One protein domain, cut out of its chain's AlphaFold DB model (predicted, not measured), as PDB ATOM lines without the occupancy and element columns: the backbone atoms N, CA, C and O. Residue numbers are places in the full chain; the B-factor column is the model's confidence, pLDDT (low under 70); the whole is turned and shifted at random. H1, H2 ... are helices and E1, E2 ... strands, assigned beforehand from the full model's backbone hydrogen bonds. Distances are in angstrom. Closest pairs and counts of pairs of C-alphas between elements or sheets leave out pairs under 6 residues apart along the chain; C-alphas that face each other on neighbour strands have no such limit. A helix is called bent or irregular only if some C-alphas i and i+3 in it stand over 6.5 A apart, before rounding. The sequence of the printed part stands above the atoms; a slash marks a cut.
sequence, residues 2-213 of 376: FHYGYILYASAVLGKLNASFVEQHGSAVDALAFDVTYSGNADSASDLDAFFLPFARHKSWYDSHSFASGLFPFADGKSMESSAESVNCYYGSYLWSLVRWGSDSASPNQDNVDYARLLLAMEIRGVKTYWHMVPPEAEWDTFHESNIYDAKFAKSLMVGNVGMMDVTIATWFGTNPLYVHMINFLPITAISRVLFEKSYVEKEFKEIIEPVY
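AT A GLANCE: This is residues 2 to 213 of the 376 residues of the protein "Hypothetical protein" of Grammatophora oceanica (UniProt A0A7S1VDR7). Four long helices make one half of this domain: H4 lies in the middle, with H5 side by side with it and the helical hairpin H1 and H2 on its other side. Beyond the end of this group, where H4 begins and H5 ends, a looser group of H6, E1, H7 and H9 makes the other half, with a long loop between E1 and H7, while tiny H3 sits off to the side of H2. The printed part has 212 residues with nine named helices and one named strand, in the order H1 H2 H3 H4 H5 H6 E1 H7 H8 H9, and is mostly helix. It is compact, with a radius of gyration of the C-alphas of 18.3 A and spans of 52 by 38 by 36 A.

IN THESE COORDINATES: Find C-alpha 2 at (143.823, 162.577, 114.820); from there H1, residues 2 to 17, runs 23.9 A. H2, residues 19 to 37, is 22.6 A long, and H3 is residues 48 to 52. H4, residues 83 to 101, runs 26.8 A. H5, the longest, holds residues 110 to 130 and runs 30.4 A from C-alpha 110 at (146.889, 178.276, 95.895). Next come H6, residues 153 to 156, strand E1, residues 161 to 163, H7, residues 177 to 183, and H8, residues 192 to 195. H9, residues 198 to 213, spans 18.1 A and ends at C-alpha 213, (160.827, 163.770, 136.066). H2 and H9 are irregular: C-alphas 24 and 27 are 7.9 A apart, and C-alphas 207 and 210, only just too far, 6.8 A.

HOW THE PARTS SIT: Look first at H4, the hub. H1, H2 and H4 form an up-and-down bundle, each helix running against the one before. H1 touches H4, closest at the C-alphas of Gly 5 and Cys 89, 3.5 A. H4 and H5 form a hairpin at a shallow tilt of 14 degrees, closest at the C-alphas of Tyr 94 and Ala 116, 4.9 A. H8 only just touches H5, with 3 pairs of C-alphas within 8 A, closest at Ile 124 and Leu 195, 5.9 A. H7 touches H9 at a steep tilt of 56 degrees, closest at the C-alphas of Leu 178 and Ile 209, 6.8 A. H6 is close to H9 but not clearly touching, and H3 is near H2. E1 pairs with no named strand, but its residues 162 to 163 pair antiparallel with residues 79 to 80. Each O i to N i+4 pair is within hydrogen-bond range in H3, H4, H5 and H7, against 10 of 12 in H1, 12 of 15 in H2 and 9 of 12 in H9; H6 and H8 are too short for such a pair.

THE WHOLE: The farthest C-alphas, of Ser 46 and Pro 211, are 58.7 A apart. The printed part has no cut; the links H3 to H4, H5 to H6 and E1 to H7 are long. The model's pLDDT is under 70 at residues 41 to 51 and 146.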
ATOM      1  N   PHE A   2     142.662 163.257 114.214       95.38
ATOM      2  CA  PHE A   2     143.823 162.577 114.820       95.38
ATOM      3  C   PHE A   2     144.507 161.566 113.901       95.38
ATOM      4  O   PHE A   2     145.690 161.683 113.613       95.38
ATOM      5  N   HIS A   3     143.738 160.638 113.334       96.31
ATOM      6  CA  HIS A   3     144.300 159.572 112.508       96.31
ATOM      7  C   HIS A   3     144.873 160.081 111.179       96.31
ATOM      8  O   HIS A   3     145.965 159.693 110.770       96.31
ATOM      9  N   TYR A   4     144.138 160.955 110.487       96.31
ATOM     10  CA  TYR A   4     144.549 161.437 109.167       96.31
ATOM     11  C   TYR A   4     145.761 162.356 109.250       96.31
ATOM     12  O   TYR A   4     146.560 162.359 108.320       96.31
ATOM     13  N   GLY A   5     145.966 163.053 110.371       97.19
ATOM     14  CA  GLY A   5     147.128 163.917 110.553       97.19
ATOM     15  C   GLY A   5     148.463 163.206 110.350       97.19
ATOM     16  O   GLY A   5     149.307 163.700 109.603       97.19
ATOM     17  N   TYR A   6     148.623 162.005 110.910       97.88
ATOM     18  CA  TYR A   6     149.835 161.199 110.722       97.88
ATOM     19  C   TYR A   6     150.034 160.769 109.266       97.88
ATOM     20  O   TYR A   6     151.144 160.861 108.740       97.88
ATOM     21  N   ILE A   7     148.959 160.343 108.593       98.12
ATOM     22  CA  ILE A   7     149.011 159.920 107.186       98.12
ATOM     23  C   ILE A   7     149.371 161.106 106.288       98.12
ATOM     24  O   ILE A   7     150.208 160.969 105.396       98.12
ATOM     25  N   LEU A   8     148.775 162.273 106.532       98.38
ATOM     26  CA  LEU A   8     149.033 163.491 105.768       98.38
ATOM     27  C   LEU A   8     150.463 163.990 105.982       98.38
ATOM     28  O   LEU A   8     151.144 164.305 105.007       98.38
ATOM     29  N   TYR A   9     150.952 163.982 107.225       98.31
ATOM     30  CA  TYR A   9     152.340 164.322 107.531       98.31
ATOM     31  C   TYR A   9     153.319 163.386 106.807       98.31
ATOM     32  O   TYR A   9     154.206 163.851 106.089       98.31
ATOM     33  N   ALA A  10     153.124 162.067 106.917       97.88
ATOM     34  CA  ALA A  10     153.957 161.079 106.232       97.88
ATOM     35  C   ALA A  10     153.906 161.237 104.700       97.88
ATOM     36  O   ALA A  10     154.943 161.216 104.035       97.88
ATOM     37  N   SER A  11     152.715 161.465 104.141       98.38
ATOM     38  CA  SER A  11     152.521 161.679 102.701       98.38
ATOM     39  C   SER A  11     153.215 162.947 102.212       98.38
ATOM     40  O   SER A  11     153.808 162.940 101.136       98.38
ATOM     41  N   ALA A  12     153.206 164.023 103.003       98.25
ATOM     42  CA  ALA A  12     153.927 165.250 102.685       98.25
ATOM     43  C   ALA A  12     155.446 165.044 102.680       98.25
ATOM     44  O   ALA A  12     156.127 165.504 101.763       98.25
ATOM     45  N   VAL A  13     155.984 164.305 103.655       97.62
ATOM     46  CA  VAL A  13     157.412 163.946 103.676       97.62
ATOM     47  C   VAL A  13     157.776 163.118 102.441       97.62
ATOM     48  O   VAL A  13     158.724 163.463 101.736       97.62
ATOM     49  N   LEU A  14     157.002 162.073 102.131       97.69
ATOM     50  CA  LEU A  14     157.231 161.231 100.953       97.69
ATOM     51  C   LEU A  14     157.119 162.022  99.650       97.69
ATOM     52  O   LEU A  14     157.999 161.919  98.799       97.69
ATOM     53  N   GLY A  15     156.082 162.845  99.502       97.25
ATOM     54  CA  GLY A  15     155.865 163.641  98.300       97.25
ATOM     55  C   GLY A  15     156.942 164.706  98.083       97.25
ATOM     56  O   GLY A  15     157.331 164.953  96.944       97.25
ATOM     57  N   LYS A  16     157.505 165.274  99.159       96.81
ATOM     58  CA  LYS A  16     158.660 166.180  99.074       96.81
ATOM     59  C   LYS A  16     159.922 165.478  98.561       96.81
ATOM     60  O   LYS A  16     160.738 166.111  97.895       96.81
ATOM     61  N   LEU A  17     160.100 164.197  98.886       97.31
ATOM     62  CA  LEU A  17     161.278 163.408  98.508       97.31
ATOM     63  C   LEU A  17     161.110 162.669  97.172       97.31
ATOM     64  O   LEU A  17     162.107 162.316  96.545       97.31
ATOM     65  N   ASN A  18     159.873 162.416  96.736       96.25
ATOM     66  CA  ASN A  18     159.569 161.586  95.575       96.25
ATOM     67  C   ASN A  18     158.378 162.143  94.778       96.25
ATOM     68  O   ASN A  18     157.217 161.909  95.115       96.25
ATOM     69  N   ALA A  19     158.664 162.813  93.659       93.62
ATOM     70  CA  ALA A  19     157.631 163.364  92.780       93.62
ATOM     71  C   ALA A  19     156.702 162.285  92.186       93.62
ATOM     72  O   ALA A  19     155.499 162.510  92.068       93.62
ATOM     73  N   SER A  20     157.213 161.083  91.890       97.12
ATOM     74  CA  SER A  20     156.389 159.991  91.356       97.12
ATOM     75  C   SER A  20     155.358 159.479  92.366       97.12
ATOM     76  O   SER A  20     154.295 159.016  91.961       97.12
ATOM     77  N   PHE A  21     155.620 159.595  93.676       97.81
ATOM     78  CA  PHE A  21     154.608 159.306  94.699       97.81
ATOM     79  C   PHE A  21     153.418 160.264  94.576       97.81
ATOM     80  O   PHE A  21     152.269 159.827  94.624       97.81
ATOM     81  N   VAL A  22     153.684 161.557  94.364       96.00
ATOM     82  CA  VAL A  22     152.636 162.573  94.188       96.00
ATOM     83  C   VAL A  22     151.817 162.298  92.929       96.00
ATOM     84  O   VAL A  22     150.593 162.384  92.971       96.00
ATOM     85  N   GLU A  23     152.464 161.920  91.826       95.69
ATOM     86  CA  GLU A  23     151.774 161.564  90.581       95.69
ATOM     87  C   GLU A  23     150.859 160.340  90.745       95.69
ATOM     88  O   GLU A  23     149.750 160.325  90.218       95.69
ATOM     89  N   GLN A  24     151.307 159.320  91.485       97.62
ATOM     90  CA  GLN A  24     150.584 158.050  91.627       97.62
ATOM     91  C   GLN A  24     149.498 158.080  92.705       97.62
ATOM     92  O   GLN A  24     148.435 157.485  92.528       97.62
ATOM     93  N   HIS A  25     149.763 158.746  93.829       97.50
ATOM     94  CA  HIS A  25     148.923 158.685  95.027       97.50
ATOM     95  C   HIS A  25     148.311 160.030  95.414       97.50
ATOM     96  O   HIS A  25     147.517 160.079  96.351       97.50
ATOM     97  N   GLY A  26     148.634 161.109  94.692       95.94
ATOM     98  CA  GLY A  26     148.221 162.465  95.040       95.94
ATOM     99  C   GLY A  26     146.719 162.598  95.267       95.94
ATOM    100  O   GLY A  26     146.306 163.056  96.322       95.94
ATOM    101  N   SER A  27     145.900 162.099  94.340       94.62
ATOM    102  CA  SER A  27     144.436 162.164  94.453       94.62
ATOM    103  C   SER A  27     143.870 161.396  95.654       94.62
ATOM    104  O   SER A  27     142.884 161.826  96.249       94.62
ATOM    105  N   ALA A  28     144.486 160.275  96.041       95.50
ATOM    106  CA  ALA A  28     144.054 159.501  97.203       95.50
ATOM    107  C   ALA A  28     144.371 160.230  98.516       95.50
ATOM    108  O   ALA A  28     143.558 160.233  99.439       95.50
ATOM    109  N   VAL A  29     145.535 160.876  98.593       97.12
ATOM    110  CA  VAL A  29     145.906 161.697  99.751       97.12
ATOM    111  C   VAL A  29     145.075 162.986  99.787       97.12
ATOM    112  O   VAL A  29     144.645 163.388 100.866       97.12
ATOM    113  N   ASP A  30     144.767 163.586  98.631       94.25
ATOM    114  CA  ASP A  30     143.876 164.749  98.519       94.25
ATOM    115  C   ASP A  30     142.487 164.438  99.109       94.25
ATOM    116  O   ASP A  30     141.954 165.244  99.866       94.25
ATOM    117  N   ALA A  31     141.936 163.240  98.871       91.88
ATOM    118  CA  ALA A  31     140.662 162.823  99.466       91.88
ATOM    119  C   ALA A  31     140.697 162.792 101.009       91.88
ATOM    120  O   ALA A  31     139.755 163.243 101.661       91.88
ATOM    121  N   LEU A  32     141.797 162.311 101.606       94.19
ATOM    122  CA  LEU A  32     141.989 162.341 103.063       94.19
ATOM    123  C   LEU A  32     142.176 163.770 103.583       94.19
ATOM    124  O   LEU A  32     141.660 164.120 104.645       94.19
ATOM    125  N   ALA A  33     142.914 164.600 102.841       94.75
ATOM    126  CA  ALA A  33     143.146 165.992 103.200       94.75
ATOM    127  C   ALA A  33     141.832 166.781 103.194       94.75
ATOM    128  O   ALA A  33     141.554 167.518 104.144       94.75
ATOM    129  N   PHE A  34     141.001 166.602 102.165       92.69
ATOM    130  CA  PHE A  34     139.732 167.307 102.049       92.69
ATOM    131  C   PHE A  34     138.705 166.852 103.088       92.69
ATOM    132  O   PHE A  34     137.947 167.689 103.558       92.69
ATOM    133  N   ASP A  35     138.739 165.617 103.594       91.50
ATOM    134  CA  ASP A  35     137.874 165.238 104.727       91.50
ATOM    135  C   ASP A  35     138.024 166.163 105.954       91.50
ATOM    136  O   ASP A  35     137.072 166.396 106.699       91.50
ATOM    137  N   VAL A  36     139.216 166.738 106.132       92.88
ATOM    138  CA  VAL A  36     139.534 167.659 107.228       92.88
ATOM    139  C   VAL A  36     139.505 169.126 106.788       92.88
ATOM    140  O   VAL A  36     139.134 170.001 107.575       92.88
ATOM    141  N   THR A  37     139.912 169.405 105.549       93.56
ATOM    142  CA  THR A  37     140.208 170.758 105.044       93.56
ATOM    143  C   THR A  37     139.365 171.165 103.839       93.56
ATOM    144  O   THR A  37     139.730 172.087 103.118       93.56
ATOM    145  N   TYR A  38     138.222 170.516 103.607       91.38
ATOM    146  CA  TYR A  38     137.317 170.934 102.541       91.38
ATOM    147  C   TYR A  38     136.809 172.361 102.791       91.38
ATOM    148  O   TYR A  38     136.280 172.676 103.863       91.38
ATOM    149  N   SER A  39     137.006 173.225 101.798       87.44
ATOM    150  CA  SER A  39     136.594 174.634 101.786       87.44
ATOM    151  C   SER A  39     135.333 174.880 100.955       87.44
ATOM    152  O   SER A  39     134.857 176.013 100.883       87.44
ATOM    153  N   GLY A  40     134.792 173.839 100.313       77.50
ATOM    154  CA  GLY A  40     133.633 173.963  99.440       77.50
ATOM    155  C   GLY A  40     132.343 174.255 100.200       77.50
ATOM    156  O   GLY A  40     132.179 173.936 101.379       77.50
ATOM    157  N   ASN A  41     131.414 174.899  99.497       60.75
ATOM    158  CA  ASN A  41     130.147 175.333 100.061       60.75
ATOM    159  C   ASN A  41     129.116 174.192 100.007       60.75
ATOM    160  O   ASN A  41     128.820 173.676  98.929       60.75
ATOM    161  N   ALA A  42     128.536 173.838 101.156       54.28
ATOM    162  CA  ALA A  42     127.554 172.756 101.287       54.28
ATOM    163  C   ALA A  42     126.266 172.976 100.459       54.28
ATOM    164  O   ALA A  42     125.521 172.032 100.212       54.28
ATOM    165  N   ASP A  43     126.017 174.206  99.995       52.09
ATOM    166  CA  ASP A  43     124.835 174.565  99.197       52.09
ATOM    167  C   ASP A  43     124.936 174.172  97.708       52.09
ATOM    168  O   ASP A  43     123.966 174.286  96.952       52.09
ATOM    169  N   SER A  44     126.095 173.681  97.259       53.88
ATOM    170  CA  SER A  44     126.307 173.199  95.893       53.88
ATOM    171  C   SER A  44     125.851 171.740  95.749       53.88
ATOM    172  O   SER A  44     126.655 170.820  95.635       53.88
ATOM    173  N   ALA A  45     124.536 171.506  95.715       53.62
ATOM    174  CA  ALA A  45     123.960 170.162  95.546       53.62
ATOM    175  C   ALA A  45     124.343 169.458  94.217       53.62
ATOM    176  O   ALA A  45     124.019 168.288  94.018       53.62
ATOM    177  N   SER A  46     124.999 170.169  93.292       54.84
ATOM    178  CA  SER A  46     125.530 169.639  92.030       54.84
ATOM    179  C   SER A  46     126.994 169.194  92.101       54.84
ATOM    180  O   SER A  46     127.500 168.668  91.111       54.84
ATOM    181  N   ASP A  47     127.676 169.418  93.226       63.16
ATOM    182  CA  ASP A  47     129.062 169.009  93.437       63.16
ATOM    183  C   ASP A  47     129.098 167.725  94.282       63.16
ATOM    184  O   ASP A  47     128.661 167.703  95.434       63.16
ATOM    185  N   LEU A  48     129.577 166.627  93.686       62.19
ATOM    186  CA  LEU A  48     129.705 165.340  94.374       62.19
ATOM    187  C   LEU A  48     130.658 165.442  95.570       62.19
ATOM    188  O   LEU A  48     130.438 164.755  96.567       62.19
ATOM    189  N   ASP A  49     131.657 166.322  95.511       64.06
ATOM    190  CA  ASP A  49     132.583 166.520  96.622       64.06
ATOM    191  C   ASP A  49     131.873 167.217  97.792       64.06
ATOM    192  O   ASP A  49     132.004 166.773  98.933       64.06
ATOM    193  N   ALA A  50     131.006 168.201  97.514       62.97
ATOM    194  CA  ALA A  50     130.173 168.857  98.530       62.97
ATOM    195  C   ALA A  50     129.144 167.904  99.167       62.97
ATOM    196  O   ALA A  50     128.707 168.125 100.297       62.97
ATOM    197  N   PHE A  51     128.763 166.830  98.466       66.69
ATOM    198  CA  PHE A  51     127.873 165.800  99.003       66.69
ATOM    199  C   PHE A  51     128.565 164.891 100.035       66.69
ATOM    200  O   PHE A  51     127.935 164.491 101.015       66.69
ATOM    201  N   PHE A  52     129.843 164.550  99.835       76.75
ATOM    202  CA  PHE A  52     130.568 163.619 100.715       76.75
ATOM    203  C   PHE A  52     131.423 164.313 101.786       76.75
ATOM    204  O   PHE A  52     131.665 163.731 102.852       76.75
ATOM    205  N   LEU A  53     131.864 165.547 101.533       84.75
ATOM    206  CA  LEU A  53     132.800 166.279 102.379       84.75
ATOM    207  C   LEU A  53     132.115 167.518 102.977       84.75
ATOM    208  O   LEU A  53     131.834 168.478 102.264       84.75
ATOM    209  N   PRO A  54     131.831 167.535 104.291       84.25
ATOM    210  CA  PRO A  54     131.322 168.733 104.935       84.25
ATOM    211  C   PRO A  54     132.428 169.784 105.040       84.25
ATOM    212  O   PRO A  54     133.603 169.462 105.232       84.25
ATOM    213  N   PHE A  55     132.028 171.054 104.980       88.81
ATOM    214  CA  PHE A  55     132.918 172.197 105.162       88.81
ATOM    215  C   PHE A  55     133.691 172.092 106.485       88.81
ATOM    216  O   PHE A  55     133.083 172.095 107.555       88.81
ATOM    217  N   ALA A  56     135.022 171.971 106.391       90.94
ATOM    218  CA  ALA A  56     135.960 171.825 107.507       90.94
ATOM    219  C   ALA A  56     135.411 170.969 108.669       90.94
ATOM    220  O   ALA A  56     135.281 171.458 109.790       90.94
ATOM    221  N   ARG A  57     135.092 169.692 108.396       92.19
ATOM    222  CA  ARG A  57     134.362 168.734 109.261       92.19
ATOM    223  C   ARG A  57     134.536 168.900 110.778       92.19
ATOM    224  O   ARG A  57     133.563 168.770 111.522       92.19
ATOM    225  N   HIS A  58     135.770 169.096 111.237       94.38
ATOM    226  CA  HIS A  58     136.131 169.128 112.656       94.38
ATOM    227  C   HIS A  58     136.157 170.526 113.280       94.38
ATOM    228  O   HIS A  58     136.106 170.636 114.505       94.38
ATOM    229  N   LYS A  59     136.259 171.577 112.464       95.12
ATOM    230  CA  LYS A  59     136.557 172.932 112.921       95.12
ATOM    231  C   LYS A  59     135.304 173.613 113.467       95.12
ATOM    232  O   LYS A  59     134.290 173.703 112.775       95.12
ATOM    233  N   SER A  60     135.406 174.181 114.667       94.25
ATOM    234  CA  SER A  60     134.508 175.251 115.090       94.25
ATOM    235  C   SER A  60     135.104 176.593 114.680       94.25
ATOM    236  O   SER A  60     136.162 177.000 115.154       94.25
ATOM    237  N   TRP A  61     134.436 177.295 113.768       92.56
ATOM    238  CA  TRP A  61     134.889 178.615 113.313       92.56
ATOM    239  C   TRP A  61     134.725 179.694 114.378       92.56
ATOM    240  O   TRP A  61     135.481 180.662 114.383       92.56
ATOM    241  N   TYR A  62     133.745 179.517 115.265       91.88
ATOM    242  CA  TYR A  62     133.479 180.444 116.354       91.88
ATOM    243  C   TYR A  62     134.469 180.242 117.502       91.88
ATOM    244  O   TYR A  62     135.074 181.205 117.960       91.88
ATOM    245  N   ASP A  63     134.697 178.986 117.897       91.94
ATOM    246  CA  ASP A  63     135.602 178.650 119.005       91.94
ATOM    247  C   ASP A  63     137.070 178.597 118.557       91.94
ATOM    248  O   ASP A  63     137.973 178.448 119.366       91.94
ATOM    249  N   SER A  64     137.351 178.720 117.257       93.00
ATOM    250  CA  SER A  64     138.684 178.692 116.630       93.00
ATOM    251  C   SER A  64     139.494 177.388 116.754       93.00
ATOM    252  O   SER A  64     140.486 177.232 116.040       93.00
ATOM    253  N   HIS A  65     139.036 176.413 117.542       95.50
ATOM    254  CA  HIS A  65     139.615 175.071 117.655       95.50
ATOM    255  C   HIS A  65     138.691 173.980 117.084       95.50
ATOM    256  O   HIS A  65     137.573 174.239 116.621       95.50
ATOM    257  N   SER A  66     139.175 172.740 117.074       96.94
ATOM    258  CA  SER A  66     138.433 171.580 116.581       96.94
ATOM    259  C   SER A  66     137.760 170.780 117.693       96.94
ATOM    260  O   SER A  66     138.115 170.892 118.863       96.94
ATOM    261  N   PHE A  67     136.808 169.930 117.305       95.56
ATOM    262  CA  PHE A  67     136.261 168.879 118.160       95.56
ATOM    263  C   PHE A  67     136.557 167.488 117.579       95.56
ATOM    264  O   PHE A  67     136.439 167.258 116.366       95.56
ATOM    265  N   ALA A  68     136.907 166.537 118.449       93.88
ATOM    266  CA  ALA A  68     137.162 165.148 118.062       93.88
ATOM    267  C   ALA A  68     135.866 164.348 117.910       93.88
ATOM    268  O   ALA A  68     135.717 163.563 116.971       93.88
ATOM    269  N   SER A  69     134.925 164.542 118.833       87.56
ATOM    270  CA  SER A  69     133.671 163.793 118.872       87.56
ATOM    271  C   SER A  69     132.783 164.091 117.656       87.56
ATOM    272  O   SER A  69     132.466 165.248 117.370       87.56
ATOM    273  N   GLY A  70     132.351 163.030 116.968       85.19
ATOM    274  CA  GLY A  70     131.420 163.097 115.841       85.19
ATOM    275  C   GLY A  70     129.954 163.095 116.281       85.19
ATOM    276  O   GLY A  70     129.459 164.058 116.855       85.19
ATOM    277  N   LEU A  71     129.243 162.004 115.982       84.62
ATOM    278  CA  LEU A  71     127.802 161.861 116.245       84.62
ATOM    279  C   LEU A  71     127.467 161.353 117.656       84.62
ATOM    280  O   LEU A  71     126.294 161.149 117.960       84.62
ATOM    281  N   PHE A  72     128.473 161.096 118.494       79.31
ATOM    282  CA  PHE A  72     128.247 160.582 119.839       79.31
ATOM    283  C   PHE A  72     127.834 161.730 120.773       79.31
ATOM    284  O   PHE A  72     128.617 162.668 120.935       79.31
ATOM    285  N   PRO A  73     126.624 161.699 121.360       77.56
ATOM    286  CA  PRO A  73     126.165 162.770 122.228       77.56
ATOM    287  C   PRO A  73     126.762 162.616 123.631       77.56
ATOM    288  O   PRO A  73     126.558 161.589 124.279       77.56
ATOM    289  N   PHE A  74     127.432 163.658 124.120       81.44
ATOM    290  CA  PHE A  74     127.778 163.795 125.533       81.44
ATOM    291  C   PHE A  74     126.913 164.869 126.201       81.44
ATOM    292  O   PHE A  74     126.314 165.714 125.530       81.44
ATOM    293  N   ALA A  75     126.811 164.816 127.530       83.56
ATOM    294  CA  ALA A  75     126.014 165.774 128.301       83.56
ATOM    295  C   ALA A  75     126.589 167.202 128.221       83.56
ATOM    296  O   ALA A  75     125.843 168.178 128.233       83.56
ATOM    297  N   ASP A  76     127.907 167.289 128.094       83.94
ATOM    298  CA  ASP A  76     128.762 168.464 127.928       83.94
ATOM    299  C   ASP A  76     128.982 168.856 126.453       83.94
ATOM    300  O   ASP A  76     129.700 169.811 126.151       83.94
ATOM    301  N   GLY A  77     128.306 168.178 125.519       90.31
ATOM    302  CA  GLY A  77     128.365 168.464 124.088       90.31
ATOM    303  C   GLY A  77     129.494 167.719 123.378       90.31
ATOM    304  O   GLY A  77     129.661 166.518 123.553       90.31
ATOM    305  N   LYS A  78     130.206 168.397 122.477       92.62
ATOM    306  CA  LYS A  78     131.384 167.831 121.808       92.62
ATOM    307  C   LYS A  78     132.626 168.010 122.673       92.62
ATOM    308  O   LYS A  78     132.681 168.957 123.446       92.62
ATOM    309  N   SER A  79     133.625 167.153 122.484       93.12
ATOM    310  CA  SER A  79     134.861 167.171 123.268       93.12
ATOM    311  C   SER A  79     136.126 167.056 122.416       93.12
ATOM    312  O   SER A  79     136.104 166.588 121.265       93.12
ATOM    313  N   MET A  80     137.232 167.528 122.990       94.69
ATOM    314  CA  MET A  80     138.563 167.565 122.400       94.69
ATOM    315  C   MET A  80     139.605 167.362 123.509       94.69
ATOM    316  O   MET A  80     139.731 168.207 124.386       94.69
ATOM    317  N   GLU A  81     140.353 166.255 123.476       95.31
ATOM    318  CA  GLU A  81     141.456 166.005 124.423       95.31
ATOM    319  C   GLU A  81     142.790 166.456 123.818       95.31
ATOM    320  O   GLU A  81     143.255 167.549 124.116       95.31
ATOM    321  N   SER A  82     143.350 165.645 122.914       97.56
ATOM    322  CA  SER A  82     144.683 165.826 122.327       97.56
ATOM    323  C   SER A  82     144.755 167.003 121.346       97.56
ATOM    324  O   SER A  82     144.530 166.876 120.139       97.56
ATOM    325  N   SER A  83     145.056 168.189 121.866       97.75
ATOM    326  CA  SER A  83     145.162 169.412 121.066       97.75
ATOM    327  C   SER A  83     146.387 169.436 120.139       97.75
ATOM    328  O   SER A  83     146.299 169.896 119.002       97.75
ATOM    329  N   ALA A  84     147.532 168.880 120.543       98.06
ATOM    330  CA  ALA A  84     148.684 168.795 119.641       98.06
ATOM    331  C   ALA A  84     148.435 167.863 118.447       98.06
ATOM    332  O   ALA A  84     148.923 168.148 117.352       98.06
ATOM    333  N   GLU A  85     147.616 166.813 118.576       98.38
ATOM    334  CA  GLU A  85     147.226 165.999 117.419       98.38
ATOM    335  C   GLU A  85     146.307 166.746 116.447       98.38
ATOM    336  O   GLU A  85     146.389 166.522 115.232       98.38
ATOM    337  N   SER A  86     145.453 167.655 116.937       98.00
ATOM    338  CA  SER A  86     144.647 168.511 116.060       98.00
ATOM    339  C   SER A  86     145.536 169.467 115.264       98.00
ATOM    340  O   SER A  86     145.427 169.542 114.034       98.00
ATOM    341  N   VAL A  87     146.494 170.106 115.940       98.62
ATOM    342  CA  VAL A  87     147.507 170.968 115.318       98.62
ATOM    343  C   VAL A  87     148.370 170.177 114.335       98.62
ATOM    344  O   VAL A  87     148.570 170.628 113.206       98.62
ATOM    345  N   ASN A  88     148.821 168.974 114.699       98.50
ATOM    346  CA  ASN A  88     149.591 168.098 113.818       98.50
ATOM    347  C   ASN A  88     148.801 167.719 112.561       98.50
ATOM    348  O   ASN A  88     149.370 167.666 111.472       98.50
ATOM    349  N   CYS A  89     147.488 167.508 112.673       98.44
ATOM    350  CA  CYS A  89     146.671 167.219 111.504       98.44
ATOM    351  C   CYS A  89     146.648 168.382 110.515       98.44
ATOM    352  O   CYS A  89     146.928 168.172 109.334       98.44
ATOM    353  N   TYR A  90     146.374 169.603 110.978       98.50
ATOM    354  CA  TYR A  90     146.397 170.772 110.097       98.50
ATOM    355  C   TYR A  90     147.804 171.100 109.597       98.50
ATOM    356  O   TYR A  90     147.960 171.559 108.468       98.50
ATOM    357  N   TYR A  91     148.835 170.802 110.388       98.75
ATOM    358  CA  TYR A  91     150.220 170.922 109.958       98.75
ATOM    359  C   TYR A  91     150.547 169.939 108.827       98.75
ATOM    360  O   TYR A  91     151.071 170.352 107.794       98.75
ATOM    361  N   GLY A  92     150.162 168.668 108.961       98.50
ATOM    362  CA  GLY A  92     150.274 167.662 107.905       98.50
ATOM    363  C   GLY A  92     149.512 168.056 106.639       98.50
ATOM    364  O   GLY A  92     150.074 167.992 105.546       98.50
ATOM    365  N   SER A  93     148.271 168.544 106.773       98.25
ATOM    366  CA  SER A  93     147.486 169.078 105.648       98.25
ATOM    367  C   SER A  93     148.182 170.259 104.967       98.25
ATOM    368  O   SER A  93     148.252 170.307 103.741       98.25
ATOM    369  N   TYR A  94     148.735 171.193 105.744       98.44
ATOM    370  CA  TYR A  94     149.467 172.340 105.213       98.44
ATOM    371  C   TYR A  94     150.724 171.902 104.454       98.44
ATOM    372  O   TYR A  94     150.922 172.311 103.310       98.44
ATOM    373  N   LEU A  95     151.538 171.011 105.024       98.44
ATOM    374  CA  LEU A  95     152.716 170.478 104.339       98.44
ATOM    375  C   LEU A  95     152.345 169.734 103.049       98.44
ATOM    376  O   LEU A  95     153.003 169.925 102.026       98.44
ATOM    377  N   TRP A  96     151.284 168.926 103.075       98.06
ATOM    378  CA  TRP A  96     150.787 168.241 101.884       98.06
ATOM    379  C   TRP A  96     150.347 169.238 100.808       98.06
ATOM    380  O   TRP A  96     150.750 169.113  99.653       98.06
ATOM    381  N   SER A  97     149.607 170.282 101.191       97.12
ATOM    382  CA  SER A  97     149.171 171.330 100.264       97.12
ATOM    383  C   SER A  97     150.354 172.055  99.605       97.12
ATOM    384  O   SER A  97     150.320 172.311  98.404       97.12
ATOM    385  N   LEU A  98     151.441 172.305 100.348       97.00
ATOM    386  CA  LEU A  98     152.666 172.895  99.800       97.00
ATOM    387  C   LEU A  98     153.318 171.980  98.761       97.00
ATOM    388  O   LEU A  98     153.738 172.452  97.708       97.00
ATOM    389  N   VAL A  99     153.385 170.676  99.038       96.56
ATOM    390  CA  VAL A  99     153.921 169.681  98.097       96.56
ATOM    391  C   VAL A  99     153.053 169.580  96.843       96.56
ATOM    392  O   VAL A  99     153.580 169.454  95.739       96.56
ATOM    393  N   ARG A 100     151.726 169.643  96.993       93.94
ATOM    394  CA  ARG A 100     150.777 169.477  95.886       93.94
ATOM    395  C   ARG A 100     150.613 170.707  95.011       93.94
ATOM    396  O   ARG A 100     150.485 170.559  93.798       93.94
ATOM    397  N   TRP A 101     150.591 171.889  95.619       94.00
ATOM    398  CA  TRP A 101     150.142 173.119  94.967       94.00
ATOM    399  C   TRP A 101     151.010 174.343  95.272       94.00
ATOM    400  O   TRP A 101     150.797 175.389  94.672       94.00
ATOM    401  N   GLY A 102     152.015 174.232  96.146       92.06
ATOM    402  CA  GLY A 102     152.831 175.369  96.586       92.06
ATOM    403  C   GLY A 102     153.926 175.825  95.615       92.06
ATOM    404  O   GLY A 102     154.699 176.715  95.963       92.06
ATOM    405  N   SER A 103     154.046 175.221  94.427       88.25
ATOM    406  CA  SER A 103     155.085 175.567  93.444       88.25
ATOM    407  C   SER A 103     154.764 176.809  92.606       88.25
ATOM    408  O   SER A 103     155.687 177.429  92.081       88.25
ATOM    409  N   ASP A 104     153.488 177.180  92.488       86.81
ATOM    410  CA  ASP A 104     153.037 178.335  91.713       86.81
ATOM    411  C   ASP A 104     151.944 179.093  92.471       86.81
ATOM    412  O   ASP A 104     150.788 178.676  92.510       86.81
ATOM    413  N   SER A 105     152.305 180.242  93.041       83.88
ATOM    414  CA  SER A 105     151.376 181.093  93.790       83.88
ATOM    415  C   SER A 105     150.307 181.762  92.919       83.88
ATOM    416  O   SER A 105     149.384 182.362  93.458       83.88
ATOM    417  N   ALA A 106     150.436 181.719  91.587       86.25
ATOM    418  CA  ALA A 106     149.398 182.176  90.662       86.25
ATOM    419  C   ALA A 106     148.409 181.056  90.281       86.25
ATOM    420  O   ALA A 106     147.432 181.315  89.575       86.25
ATOM    421  N   SER A 107     148.649 179.818  90.735       85.62
ATOM    422  CA  SER A 107     147.763 178.678  90.512       85.62
ATOM    423  C   SER A 107     146.415 178.885  91.208       85.62
ATOM    424  O   SER A 107     146.390 179.292  92.368       85.62
ATOM    425  N   PRO A 108     145.284 178.508  90.585       80.81
ATOM    426  CA  PRO A 108     143.985 178.512  91.261       80.81
ATOM    427  C   PRO A 108     143.935 177.563  92.471       80.81
ATOM    428  O   PRO A 108     143.070 177.703  93.324       80.81
ATOM    429  N   ASN A 109     144.870 176.613  92.579       86.31
ATOM    430  CA  ASN A 109     144.962 175.715  93.732       86.31
ATOM    431  C   ASN A 109     145.706 176.332  94.931       86.31
ATOM    432  O   ASN A 109     145.794 175.688  95.977       86.31
ATOM    433  N   GLN A 110     146.241 177.551  94.799       92.06
ATOM    434  CA  GLN A 110     146.889 178.276  95.895       92.06
ATOM    435  C   GLN A 110     145.924 178.499  97.073       92.06
ATOM    436  O   GLN A 110     146.343 178.419  98.228       92.06
ATOM    437  N   ASP A 111     144.625 178.645  96.797       90.94
ATOM    438  CA  ASP A 111     143.584 178.766  97.822       90.94
ATOM    439  C   ASP A 111     143.577 177.570  98.791       90.94
ATOM    440  O   ASP A 111     143.355 177.752  99.986       90.94
ATOM    441  N   ASN A 112     143.905 176.355  98.330       91.88
ATOM    442  CA  ASN A 112     144.007 175.181  99.208       91.88
ATOM    443  C   ASN A 112     145.179 175.300 100.195       91.88
ATOM    444  O   ASN A 112     145.071 174.876 101.347       91.88
ATOM    445  N   VAL A 113     146.297 175.890  99.758       95.88
ATOM    446  CA  VAL A 113     147.480 176.111 100.603       95.88
ATOM    447  C   VAL A 113     147.179 177.152 101.672       95.88
ATOM    448  O   VAL A 113     147.466 176.940 102.854       95.88
ATOM    449  N   ASP A 114     146.580 178.270 101.268       95.69
ATOM    450  CA  ASP A 114     146.268 179.362 102.185       95.69
ATOM    451  C   ASP A 114     145.134 178.992 103.146       95.69
ATOM    452  O   ASP A 114     145.188 179.353 104.322       95.69
ATOM    453  N   TYR A 115     144.169 178.181 102.707       95.44
ATOM    454  CA  TYR A 115     143.128 177.645 103.578       95.44
ATOM    455  C   TYR A 115     143.683 176.662 104.617       95.44
ATOM    456  O   TYR A 115     143.382 176.793 105.804       95.44
ATOM    457  N   ALA A 116     144.560 175.729 104.227       97.19
ATOM    458  CA  ALA A 116     145.227 174.845 105.185       97.19
ATOM    459  C   ALA A 116     146.081 175.637 106.194       97.19
ATOM    460  O   ALA A 116     146.063 175.339 107.392       97.19
ATOM    461  N   ARG A 117     146.771 176.694 105.736       97.56
ATOM    462  CA  ARG A 117     147.513 177.618 106.608       97.56
ATOM    463  C   ARG A 117     146.589 178.346 107.587       97.56
ATOM    464  O   ARG A 117     146.935 178.456 108.761       97.56
ATOM    465  N   LEU A 118     145.433 178.828 107.129       97.38
ATOM    466  CA  LEU A 118     144.435 179.484 107.976       97.38
ATOM    467  C   LEU A 118     143.928 178.534 109.066       97.38
ATOM    468  O   LEU A 118     143.936 178.897 110.240       97.38
ATOM    469  N   LEU A 119     143.538 177.311 108.697       97.75
ATOM    470  CA  LEU A 119     143.038 176.318 109.650       97.75
ATOM    471  C   LEU A 119     144.083 175.963 110.715       97.75
ATOM    472  O   LEU A 119     143.724 175.860 111.891       97.75
ATOM    473  N   LEU A 120     145.354 175.829 110.316       98.44
ATOM    474  CA  LEU A 120     146.479 175.614 111.228       98.44
ATOM    475  C   LEU A 120     146.671 176.801 112.180       98.44
ATOM    476  O   LEU A 120     146.778 176.603 113.387       98.44
ATOM    477  N   ALA A 121     146.683 178.030 111.655       97.69
ATOM    478  CA  ALA A 121     146.852 179.235 112.465       97.69
ATOM    479  C   ALA A 121     145.714 179.410 113.481       97.69
ATOM    480  O   ALA A 121     145.963 179.758 114.634       97.69
ATOM    481  N   MET A 122     144.473 179.130 113.068       97.44
ATOM    482  CA  MET A 122     143.318 179.139 113.964       97.44
ATOM    483  C   MET A 122     143.434 178.067 115.046       97.44
ATOM    484  O   MET A 122     143.215 178.383 116.207       97.44
ATOM    485  N   GLU A 123     143.820 176.833 114.690       98.06
ATOM    486  CA  GLU A 123     143.957 175.755 115.678       98.06
ATOM    487  C   GLU A 123     145.030 176.099 116.717       98.06
ATOM    488  O   GLU A 123     144.750 176.035 117.903       98.06
ATOM    489  N   ILE A 124     146.214 176.563 116.295       97.56
ATOM    490  CA  ILE A 124     147.275 176.994 117.223       97.56
ATOM    491  C   ILE A 124     146.770 178.105 118.147       97.56
ATOM    492  O   ILE A 124     147.036 178.066 119.347       97.56
ATOM    493  N   ARG A 125     146.032 179.084 117.606       95.06
ATOM    494  CA  ARG A 125     145.444 180.157 118.413       95.06
ATOM    495  C   ARG A 125     144.475 179.598 119.452       95.06
ATOM    496  O   ARG A 125     144.643 179.897 120.624       95.06
ATOM    497  N   GLY A 126     143.514 178.777 119.032       95.50
ATOM    498  CA  GLY A 126     142.530 178.178 119.931       95.50
ATOM    499  C   GLY A 126     143.185 177.325 121.017       95.50
ATOM    500  O   GLY A 126     142.845 177.461 122.187       95.50
ATOM    501  N   VAL A 127     144.182 176.511 120.666       96.88
ATOM    502  CA  VAL A 127     144.905 175.685 121.644       96.88
ATOM    503  C   VAL A 127     145.632 176.552 122.672       96.88
ATOM    504  O   VAL A 127     145.436 176.361 123.870       96.88
ATOM    505  N   LYS A 128     146.378 177.577 122.248       95.19
ATOM    506  CA  LYS A 128     147.014 178.506 123.197       95.19
ATOM    507  C   LYS A 128     146.001 179.237 124.088       95.19
ATOM    508  O   LYS A 128     146.292 179.486 125.249       95.19
ATOM    509  N   THR A 129     144.807 179.539 123.580       93.19
ATOM    510  CA  THR A 129     143.764 180.224 124.357       93.19
ATOM    511  C   THR A 129     143.089 179.317 125.388       93.19
ATOM    512  O   THR A 129     142.910 179.737 126.528       93.19
ATOM    513  N   TYR A 130     142.689 178.099 125.008       94.94
ATOM    514  CA  TYR A 130     141.840 177.249 125.856       94.94
ATOM    515  C   TYR A 130     142.593 176.115 126.563       94.94
ATOM    516  O   TYR A 130     142.113 175.622 127.574       94.94
ATOM    517  N   TRP A 131     143.768 175.698 126.083       96.75
ATOM    518  CA  TRP A 131     144.555 174.645 126.735       96.75
ATOM    519  C   TRP A 131     145.649 175.218 127.627       96.75
ATOM    520  O   TRP A 131     145.795 174.765 128.760       96.75
ATOM    521  N   HIS A 132     146.393 176.220 127.153       95.56
ATOM    522  CA  HIS A 132     147.532 176.775 127.886       95.56
ATOM    523  C   HIS A 132     147.055 177.814 128.909       95.56
ATOM    524  O   HIS A 132     146.874 178.992 128.609       95.56
ATOM    525  N   MET A 133     146.847 177.378 130.152       93.88
ATOM    526  CA  MET A 133     146.286 178.193 131.234       93.88
ATOM    527  C   MET A 133     147.326 179.118 131.878       93.88
ATOM    528  O   MET A 133     147.593 179.058 133.084       93.88
ATOM    529  N   VAL A 134     147.922 179.998 131.078       88.62
ATOM    530  CA  VAL A 134     148.859 181.029 131.534       88.62
ATOM    531  C   VAL A 134     148.294 182.425 131.276       88.62
ATOM    532  O   VAL A 134     147.516 182.612 130.343       88.62
ATOM    533  N   PRO A 135     148.607 183.417 132.129       83.62
ATOM    534  CA  PRO A 135     148.213 184.791 131.852       83.62
ATOM    535  C   PRO A 135     148.988 185.336 130.639       83.62
ATOM    536  O   PRO A 135     150.114 184.890 130.410       83.62
ATOM    537  N   PRO A 136     148.443 186.343 129.934       82.50
ATOM    538  CA  PRO A 136     149.164 187.023 128.866       82.50
ATOM    539  C   PRO A 136     150.480 187.612 129.376       82.50
ATOM    540  O   PRO A 136     150.503 188.272 130.421       82.50
ATOM    541  N   GLU A 137     151.573 187.411 128.640       78.44
ATOM    542  CA  GLU A 137     152.887 187.935 129.049       78.44
ATOM    543  C   GLU A 137     153.004 189.452 128.880       78.44
ATOM    544  O   GLU A 137     153.723 190.130 129.618       78.44
ATOM    545  N   ALA A 138     152.309 189.989 127.881       76.94
ATOM    546  CA  ALA A 138     152.352 191.389 127.492       76.94
ATOM    547  C   ALA A 138     151.063 191.782 126.762       76.94
ATOM    548  O   ALA A 138     150.298 190.930 126.327       76.94
ATOM    549  N   GLU A 139     150.853 193.083 126.542       73.81
ATOM    550  CA  GLU A 139     149.672 193.590 125.818       73.81
ATOM    551  C   GLU A 139     149.542 193.058 124.376       73.81
ATOM    552  O   GLU A 139     148.457 193.103 123.801       73.81
ATOM    553  N   TRP A 140     150.636 192.577 123.772       73.75
ATOM    554  CA  TRP A 140     150.629 191.993 122.427       73.75
ATOM    555  C   TRP A 140     150.309 190.494 122.416       73.75
ATOM    556  O   TRP A 140     150.023 189.949 121.345       73.75
ATOM    557  N   ASP A 141     150.357 189.827 123.572       78.56
ATOM    558  CA  ASP A 141     149.987 188.424 123.701       78.56
ATOM    559  C   ASP A 141     148.463 188.311 123.626       78.56
ATOM    560  O   ASP A 141     147.736 188.469 124.600       78.56
ATOM    561  N   THR A 142     147.987 188.099 122.402       74.88
ATOM    562  CA  THR A 142     146.566 187.890 122.104       74.88
ATOM    563  C   THR A 142     146.201 186.409 122.034       74.88
ATOM    564  O   THR A 142     145.102 186.090 121.568       74.88
ATOM    565  N   PHE A 143     147.139 185.517 122.374       76.75
ATOM    566  CA  PHE A 143     146.947 184.069 122.333       76.75
ATOM    567  C   PHE A 143     146.472 183.545 123.676       76.75
ATOM    568  O   PHE A 143     145.571 182.711 123.705       76.75
ATOM    569  N   HIS A 144     147.027 184.069 124.762       79.81
ATOM    570  CA  HIS A 144     146.552 183.781 126.104       79.81
ATOM    571  C   HIS A 144     145.502 184.811 126.520       79.81
ATOM    572  O   HIS A 144     145.528 185.964 126.092       79.81
ATOM    573  N   GLU A 145     144.561 184.396 127.360       75.19
ATOM    574  CA  GLU A 145     143.529 185.282 127.888       75.19
ATOM    575  C   GLU A 145     143.470 185.150 129.402       75.19
ATOM    576  O   GLU A 145     143.478 184.062 129.983       75.19
ATOM    577  N   SER A 146     143.397 186.300 130.060       69.56
ATOM    578  CA  SER A 146     143.267 186.342 131.505       69.56
ATOM    579  C   SER A 146     141.828 186.009 131.904       69.56
ATOM    580  O   SER A 146     140.872 186.529 131.338       69.56
ATOM    581  N   ASN A 147     141.659 185.204 132.953       76.81
ATOM    582  CA  ASN A 147     140.353 184.925 133.567       76.81
ATOM    583  C   ASN A 147     139.371 184.073 132.735       76.81
ATOM    584  O   ASN A 147     138.174 184.117 133.021       76.81
ATOM    585  N   ILE A 148     139.833 183.262 131.769       90.00
ATOM    586  CA  ILE A 148     138.984 182.183 131.217       90.00
ATOM    587  C   ILE A 148     138.647 181.177 132.325       90.00
ATOM    588  O   ILE A 148     137.496 180.774 132.490       90.00
ATOM    589  N   TYR A 149     139.657 180.810 133.116       92.75
ATOM    590  CA  TYR A 149     139.540 179.845 134.199       92.75
ATOM    591  C   TYR A 149     139.779 180.497 135.556       92.75
ATOM    592  O   TYR A 149     140.539 181.461 135.685       92.75
ATOM    593  N   ASP A 150     139.145 179.954 136.594       92.75
ATOM    594  CA  ASP A 150     139.402 180.402 137.954       92.75
ATOM    595  C   ASP A 150     140.828 180.035 138.402       92.75
ATOM    596  O   ASP A 150     141.444 179.075 137.932       92.75
ATOM    597  N   ALA A 151     141.355 180.794 139.364       91.38
ATOM    598  CA  ALA A 151     142.742 180.666 139.801       91.38
ATOM    599  C   ALA A 151     143.087 179.309 140.442       91.38
ATOM    600  O   ALA A 151     144.269 179.005 140.595       91.38
ATOM    601  N   LYS A 152     142.106 178.506 140.879       93.38
ATOM    602  CA  LYS A 152     142.359 177.151 141.384       93.38
ATOM    603  C   LYS A 152     142.540 176.180 140.222       93.38
ATOM    604  O   LYS A 152     143.471 175.384 140.281       93.38
ATOM    605  N   PHE A 153     141.685 176.258 139.205       94.19
ATOM    606  CA  PHE A 153     141.769 175.416 138.012       94.19
ATOM    607  C   PHE A 153     143.033 175.723 137.191       94.19
ATOM    608  O   PHE A 153     143.792 174.817 136.863       94.19
ATOM    609  N   ALA A 154     143.352 177.007 136.993       93.94
ATOM    610  CA  ALA A 154     144.520 177.442 136.218       93.94
ATOM    611  C   ALA A 154     145.888 177.013 136.798       93.94
ATOM    612  O   ALA A 154     146.898 177.091 136.105       93.94
ATOM    613  N   LYS A 155     145.953 176.524 138.048       93.69
ATOM    614  CA  LYS A 155     147.198 175.993 138.642       93.69
ATOM    615  C   LYS A 155     147.726 174.745 137.948       93.69
ATOM    616  O   LYS A 155     148.897 174.435 138.116       93.69
ATOM    617  N   SER A 156     146.880 174.029 137.215       95.06
ATOM    618  CA  SER A 156     147.318 172.864 136.450       95.06
ATOM    619  C   SER A 156     148.011 173.231 135.144       95.06
ATOM    620  O   SER A 156     148.587 172.347 134.541       95.06
ATOM    621  N   LEU A 157     147.994 174.502 134.721       96.12
ATOM    622  CA  LEU A 157     148.658 175.038 133.519       96.12
ATOM    623  C   LEU A 157     148.190 174.470 132.164       96.12
ATOM    624  O   LEU A 157     148.285 175.184 131.174       96.12
ATOM    625  N   MET A 158     147.613 173.269 132.122       96.88
ATOM    626  CA  MET A 158     147.082 172.618 130.927       96.88
ATOM    627  C   MET A 158     145.664 172.090 131.164       96.88
ATOM    628  O   MET A 158     145.401 171.409 132.162       96.88
ATOM    629  N   VAL A 159     144.744 172.372 130.240       97.06
ATOM    630  CA  VAL A 159     143.453 171.673 130.182       97.06
ATOM    631  C   VAL A 159     143.662 170.290 129.569       97.06
ATOM    632  O   VAL A 159     144.304 170.154 128.535       97.06
ATOM    633  N   GLY A 160     143.120 169.247 130.199       96.69
ATOM    634  CA  GLY A 160     143.176 167.888 129.657       96.69
ATOM    635  C   GLY A 160     142.167 167.677 128.541       96.69
ATOM    636  O   GLY A 160     142.530 167.201 127.470       96.69
ATOM    637  N   ASN A 161     140.919 168.081 128.772       95.44
ATOM    638  CA  ASN A 161     139.842 167.950 127.799       95.44
ATOM    639  C   ASN A 161     138.939 169.185 127.816       95.44
ATOM    640  O   ASN A 161     138.494 169.623 128.883       95.44
ATOM    641  N   VAL A 162     138.682 169.729 126.627       94.88
ATOM    642  CA  VAL A 162     137.753 170.834 126.391       94.88
ATOM    643  C   VAL A 162     136.453 170.280 125.820       94.88
ATOM    644  O   VAL A 162     136.421 169.761 124.700       94.88
ATOM    645  N   GLY A 163     135.381 170.411 126.597       92.06
ATOM    646  CA  GLY A 163     134.004 170.204 126.173       92.06
ATOM    647  C   GLY A 163     133.375 171.499 125.649       92.06
ATOM    648  O   GLY A 163     133.922 172.591 125.796       92.06
ATOM    649  N   MET A 164     132.183 171.412 125.051       91.75
ATOM    650  CA  MET A 164     131.430 172.617 124.655       91.75
ATOM    651  C   MET A 164     130.872 173.377 125.864       91.75
ATOM    652  O   MET A 164     130.601 174.573 125.764       91.75
ATOM    653  N   MET A 165     130.647 172.679 126.979       91.81
ATOM    654  CA  MET A 165     129.999 173.231 128.172       91.81
ATOM    655  C   MET A 165     130.884 173.209 129.423       91.81
ATOM    656  O   MET A 165     130.538 173.863 130.408       91.81
ATOM    657  N   ASP A 166     131.993 172.472 129.406       93.12
ATOM    658  CA  ASP A 166     132.932 172.373 130.518       93.12
ATOM    659  C   ASP A 166     134.377 172.130 130.049       93.12
ATOM    660  O   ASP A 166     134.675 172.005 128.862       93.12
ATOM    661  N   VAL A 167     135.291 172.122 131.015       94.69
ATOM    662  CA  VAL A 167     136.695 171.764 130.832       94.69
ATOM    663  C   VAL A 167     137.144 170.904 132.003       94.69
ATOM    664  O   VAL A 167     136.676 171.074 133.133       94.69
ATOM    665  N   THR A 168     138.085 169.995 131.761       95.31
ATOM    666  CA  THR A 168     138.610 169.110 132.807       95.31
ATOM    667  C   THR A 168     140.129 168.993 132.748       95.31
ATOM    668  O   THR A 168     140.738 169.082 131.686       95.31
ATOM    669  N   ILE A 169     140.752 168.770 133.908       96.44
ATOM    670  CA  ILE A 169     142.173 168.401 134.037       96.44
ATOM    671  C   ILE A 169     142.224 166.878 134.210       96.44
ATOM    672  O   ILE A 169     142.542 166.347 135.273       96.44
ATOM    673  N   ALA A 170     141.762 166.173 133.185       95.12
ATOM    674  CA  ALA A 170     141.718 164.722 133.132       95.12
ATOM    675  C   ALA A 170     141.838 164.269 131.679       95.12
ATOM    676  O   ALA A 170     141.495 165.016 130.762       95.12
ATOM    677  N   THR A 171     142.304 163.041 131.495       94.75
ATOM    678  CA  THR A 171     142.289 162.348 130.211       94.75
ATOM    679  C   THR A 171     141.294 161.191 130.253       94.75
ATOM    680  O   THR A 171     140.859 160.746 131.321       94.75
ATOM    681  N   TRP A 172     140.951 160.645 129.090       90.50
ATOM    682  CA  TRP A 172     140.117 159.450 128.952       90.50
ATOM    683  C   TRP A 172     140.745 158.195 129.568       90.50
ATOM    684  O   TRP A 172     140.050 157.199 129.768       90.50
ATOM    685  N   PHE A 173     142.043 158.233 129.866       93.50
ATOM    686  CA  PHE A 173     142.816 157.102 130.377       93.50
ATOM    687  C   PHE A 173     143.463 157.361 131.745       93.50
ATOM    688  O   PHE A 173     144.088 156.458 132.300       93.50
ATOM    689  N   GLY A 174     143.307 158.552 132.331       91.69
ATOM    690  CA  GLY A 174     143.808 158.828 133.673       91.69
ATOM    691  C   GLY A 174     143.743 160.296 134.089       91.69
ATOM    692  O   GLY A 174     143.385 161.185 133.330       91.69
ATOM    693  N   THR A 175     144.100 160.557 135.342       93.69
ATOM    694  CA  THR A 175     144.094 161.909 135.933       93.69
ATOM    695  C   THR A 175     145.481 162.373 136.372       93.69
ATOM    696  O   THR A 175     145.613 163.413 137.016       93.69
ATOM    697  N   ASN A 176     146.527 161.608 136.048       94.56
ATOM    698  CA  ASN A 176     147.902 161.999 136.327       94.56
ATOM    699  C   ASN A 176     148.244 163.263 135.509       94.56
ATOM    700  O   ASN A 176     148.061 163.235 134.288       94.56
ATOM    701  N   PRO A 177     148.757 164.346 136.129       94.81
ATOM    702  CA  PRO A 177     149.176 165.546 135.407       94.81
ATOM    703  C   PRO A 177     150.130 165.254 134.246       94.81
ATOM    704  O   PRO A 177     149.971 165.830 133.177       94.81
ATOM    705  N   LEU A 178     151.040 164.282 134.394       96.50
ATOM    706  CA  LEU A 178     151.923 163.857 133.304       96.50
ATOM    707  C   LEU A 178     151.136 163.505 132.031       96.50
ATOM    708  O   LEU A 178     151.516 163.907 130.935       96.50
ATOM    709  N   TYR A 179     150.025 162.781 132.176       97.19
ATOM    710  CA  TYR A 179     149.202 162.348 131.050       97.19
ATOM    711  C   TYR A 179     148.470 163.521 130.406       97.19
ATOM    712  O   TYR A 179     148.453 163.613 129.187       97.19
ATOM    713  N   VAL A 180     147.916 164.432 131.215       98.00
ATOM    714  CA  VAL A 180     147.226 165.649 130.745       98.00
ATOM    715  C   VAL A 180     148.149 166.525 129.898       98.00
ATOM    716  O   VAL A 180     147.734 167.057 128.870       98.00
ATOM    717  N   HIS A 181     149.405 166.657 130.316       98.12
ATOM    718  CA  HIS A 181     150.380 167.501 129.639       98.12
ATOM    719  C   HIS A 181     150.952 166.819 128.399       98.12
ATOM    720  O   HIS A 181     150.935 167.393 127.312       98.12
ATOM    721  N   MET A 182     151.389 165.564 128.519       97.94
ATOM    722  CA  MET A 182     152.071 164.888 127.417       97.94
ATOM    723  C   MET A 182     151.125 164.425 126.305       97.94
ATOM    724  O   MET A 182     151.547 164.408 125.150       97.94
ATOM    725  N   ILE A 183     149.845 164.133 126.591       98.00
ATOM    726  CA  ILE A 183     148.857 163.882 125.523       98.00
ATOM    727  C   ILE A 183     148.631 165.129 124.667       98.00
ATOM    728  O   ILE A 183     148.439 165.032 123.462       98.00
ATOM    729  N   ASN A 184     148.710 166.311 125.280       98.25
ATOM    730  CA  ASN A 184     148.583 167.587 124.591       98.25
ATOM    731  C   ASN A 184     149.895 168.068 123.970       98.25
ATOM    732  O   ASN A 184     149.870 169.069 123.266       98.25
ATOM    733  N   PHE A 185     151.013 167.373 124.196       98.06
ATOM    734  CA  PHE A 185     152.321 167.685 123.615       98.06
ATOM    735  C   PHE A 185     152.674 166.770 122.430       98.06
ATOM    736  O   PHE A 185     153.354 167.194 121.494       98.06
ATOM    737  N   LEU A 186     152.200 165.520 122.437       97.12
ATOM    738  CA  LEU A 186     152.426 164.575 121.344       97.12
ATOM    739  C   LEU A 186     151.531 164.863 120.122       97.12
ATOM    740  O   LEU A 186     150.421 165.369 120.265       97.12
ATOM    741  N   PRO A 187     151.967 164.512 118.901       97.56
ATOM    742  CA  PRO A 187     153.272 163.967 118.539       97.56
ATOM    743  C   PRO A 187     154.339 165.054 118.354       97.56
ATOM    744  O   PRO A 187     154.056 166.172 117.921       97.56
ATOM    745  N   ILE A 188     155.606 164.683 118.557       97.50
ATOM    746  CA  ILE A 188     156.732 165.609 118.387       97.50
ATOM    747  C   ILE A 188     157.044 165.825 116.908       97.50
ATOM    748  O   ILE A 188     157.691 165.006 116.251       97.50
ATOM    749  N   THR A 189     156.646 166.979 116.385       95.81
ATOM    750  CA  THR A 189     157.056 167.449 115.054       95.81
ATOM    751  C   THR A 189     157.633 168.864 115.120       95.81
ATOM    752  O   THR A 189     157.726 169.471 116.188       95.81
ATOM    753  N   ALA A 190     158.039 169.427 113.979       94.38
ATOM    754  CA  ALA A 190     158.556 170.795 113.939       94.38
ATOM    755  C   ALA A 190     157.528 171.845 114.413       94.38
ATOM    756  O   ALA A 190     157.937 172.885 114.927       94.38
ATOM    757  N   ILE A 191     156.219 171.570 114.298       97.25
ATOM    758  CA  ILE A 191     155.173 172.504 114.741       97.25
ATOM    759  C   ILE A 191     155.085 172.621 116.267       97.25
ATOM    760  O   ILE A 191     154.607 173.638 116.758       97.25
ATOM    761  N   SER A 192     155.600 171.641 117.021       97.06
ATOM    762  CA  SER A 192     155.555 171.644 118.493       97.06
ATOM    763  C   SER A 192     156.213 172.901 119.071       97.06
ATOM    764  O   SER A 192     155.670 173.514 119.977       97.06
ATOM    765  N   ARG A 193     157.312 173.378 118.461       94.75
ATOM    766  CA  ARG A 193     158.006 174.617 118.874       94.75
ATOM    767  C   ARG A 193     157.248 175.908 118.550       94.75
ATOM    768  O   ARG A 193     157.606 176.969 119.043       94.75
ATOM    769  N   VAL A 194     156.253 175.839 117.666       95.44
ATOM    770  CA  VAL A 194     155.360 176.970 117.359       95.44
ATOM    771  C   VAL A 194     154.164 176.960 118.307       95.44
ATOM    772  O   VAL A 194     153.703 178.019 118.742       95.44
ATOM    773  N   LEU A 195     153.662 175.762 118.612       97.00
ATOM    774  CA  LEU A 195     152.535 175.560 119.509       97.00
ATOM    775  C   LEU A 195     152.899 175.895 120.959       97.00
ATOM    776  O   LEU A 195     152.161 176.625 121.611       97.00
ATOM    777  N   PHE A 196     154.046 175.418 121.432       96.25
ATOM    778  CA  PHE A 196     154.505 175.616 122.799       96.25
ATOM    779  C   PHE A 196     155.512 176.759 122.867       96.25
ATOM    780  O   PHE A 196     156.560 176.736 122.220       96.25
ATOM    781  N   GLU A 197     155.186 177.780 123.651       92.50
ATOM    782  CA  GLU A 197     156.090 178.900 123.896       92.50
ATOM    783  C   GLU A 197     157.113 178.519 124.961       92.50
ATOM    784  O   GLU A 197     156.790 177.839 125.933       92.50
ATOM    785  N   LYS A 198     158.362 178.963 124.785       93.38
ATOM    786  CA  LYS A 198     159.450 178.594 125.696       93.38
ATOM    787  C   LYS A 198     159.137 178.968 127.146       93.38
ATOM    788  O   LYS A 198     159.364 178.165 128.037       93.38
ATOM    789  N   SER A 199     158.596 180.155 127.378       93.06
ATOM    790  CA  SER A 199     158.220 180.644 128.705       93.06
ATOM    791  C   SER A 199     157.068 179.858 129.341       93.06
ATOM    792  O   SER A 199     157.094 179.602 130.547       93.06
ATOM    793  N   TYR A 200     156.091 179.419 128.538       94.50
ATOM    794  CA  TYR A 200     155.065 178.476 128.983       94.50
ATOM    795  C   TYR A 200     155.718 177.176 129.464       94.50
ATOM    796  O   TYR A 200     155.471 176.766 130.597       94.50
ATOM    797  N   VAL A 201     156.600 176.579 128.651       97.12
ATOM    798  CA  VAL A 201     157.282 175.321 128.998       97.12
ATOM    799  C   VAL A 201     158.216 175.492 130.195       97.12
ATOM    800  O   VAL A 201     158.255 174.633 131.056       97.12
ATOM    801  N   GLU A 202     158.907 176.623 130.355       96.50
ATOM    802  CA  GLU A 202     159.723 176.883 131.554       96.50
ATOM    803  C   GLU A 202     158.893 176.837 132.844       96.50
ATOM    804  O   GLU A 202     159.341 176.304 133.865       96.50
ATOM    805  N   LYS A 203     157.680 177.395 132.810       96.19
ATOM    806  CA  LYS A 203     156.773 177.387 133.958       96.19
ATOM    807  C   LYS A 203     156.153 176.010 134.176       96.19
ATOM    808  O   LYS A 203     156.145 175.519 135.304       96.19
ATOM    809  N   GLU A 204     155.636 175.414 133.110       97.44
ATOM    810  CA  GLU A 204     155.018 174.092 133.115       97.44
ATOM    811  C   GLU A 204     156.001 173.028 133.597       97.44
ATOM    812  O   GLU A 204     155.691 172.300 134.543       97.44
ATOM    813  N   PHE A 205     157.219 173.037 133.060       97.81
ATOM    814  CA  PHE A 205     158.224 172.050 133.393       97.81
ATOM    815  C   PHE A 205     158.555 172.132 134.876       97.81
ATOM    816  O   PHE A 205     158.500 171.137 135.586       97.81
ATOM    817  N   LYS A 206     158.813 173.337 135.387       97.88
ATOM    818  CA  LYS A 206     159.141 173.556 136.798       97.88
ATOM    819  C   LYS A 206     158.015 173.151 137.756       97.88
ATOM    820  O   LYS A 206     158.281 172.616 138.832       97.88
ATOM    821  N   GLU A 207     156.767 173.478 137.428       97.06
ATOM    822  CA  GLU A 207     155.638 173.279 138.346       97.06
ATOM    823  C   GLU A 207     155.035 171.869 138.261       97.06
ATOM    824  O   GLU A 207     154.542 171.367 139.274       97.06
ATOM    825  N   ILE A 208     155.087 171.225 137.090       97.12
ATOM    826  CA  ILE A 208     154.362 169.978 136.806       97.12
ATOM    827  C   ILE A 208     155.303 168.813 136.491       97.12
ATOM    828  O   ILE A 208     155.143 167.739 137.076       97.12
ATOM    829  N   ILE A 209     156.281 169.001 135.603       97.69
ATOM    830  CA  ILE A 209     157.079 167.893 135.046       97.69
ATOM    831  C   ILE A 209     158.317 167.574 135.890       97.69
ATOM    832  O   ILE A 209     158.560 166.411 136.209       97.69
ATOM    833  N   GLU A 210     159.077 168.584 136.310       96.69
ATOM    834  CA  GLU A 210     160.285 168.471 137.134       96.69
ATOM    835  C   GLU A 210     160.050 167.640 138.413       96.69
ATOM    836  O   GLU A 210     160.847 166.733 138.670       96.69
ATOM    837  N   PRO A 211     158.945 167.821 139.175       97.19
ATOM    838  CA  PRO A 211     158.676 167.025 140.375       97.19
ATOM    839  C   PRO A 211     158.522 165.519 140.129       97.19
ATOM    840  O   PRO A 211     158.758 164.728 141.041       97.19
ATOM    841  N   VAL A 212     158.104 165.120 138.924       96.31
ATOM    842  CA  VAL A 212     157.891 163.712 138.549       96.31
ATOM    843  C   VAL A 212     158.948 163.194 137.577       96.31
ATOM    844  O   VAL A 212     158.922 162.012 137.235       96.31
ATOM    845  N   TYR A 213     159.897 164.041 137.160       96.62
ATOM    846  CA  TYR A 213     160.827 163.770 136.066       96.62
ATOM    847  C   TYR A 213     161.590 162.462 136.262       96.62
ATOM    848  O   TYR A 213     161.680 161.662 135.341       96.62
TER     849      TYR A 213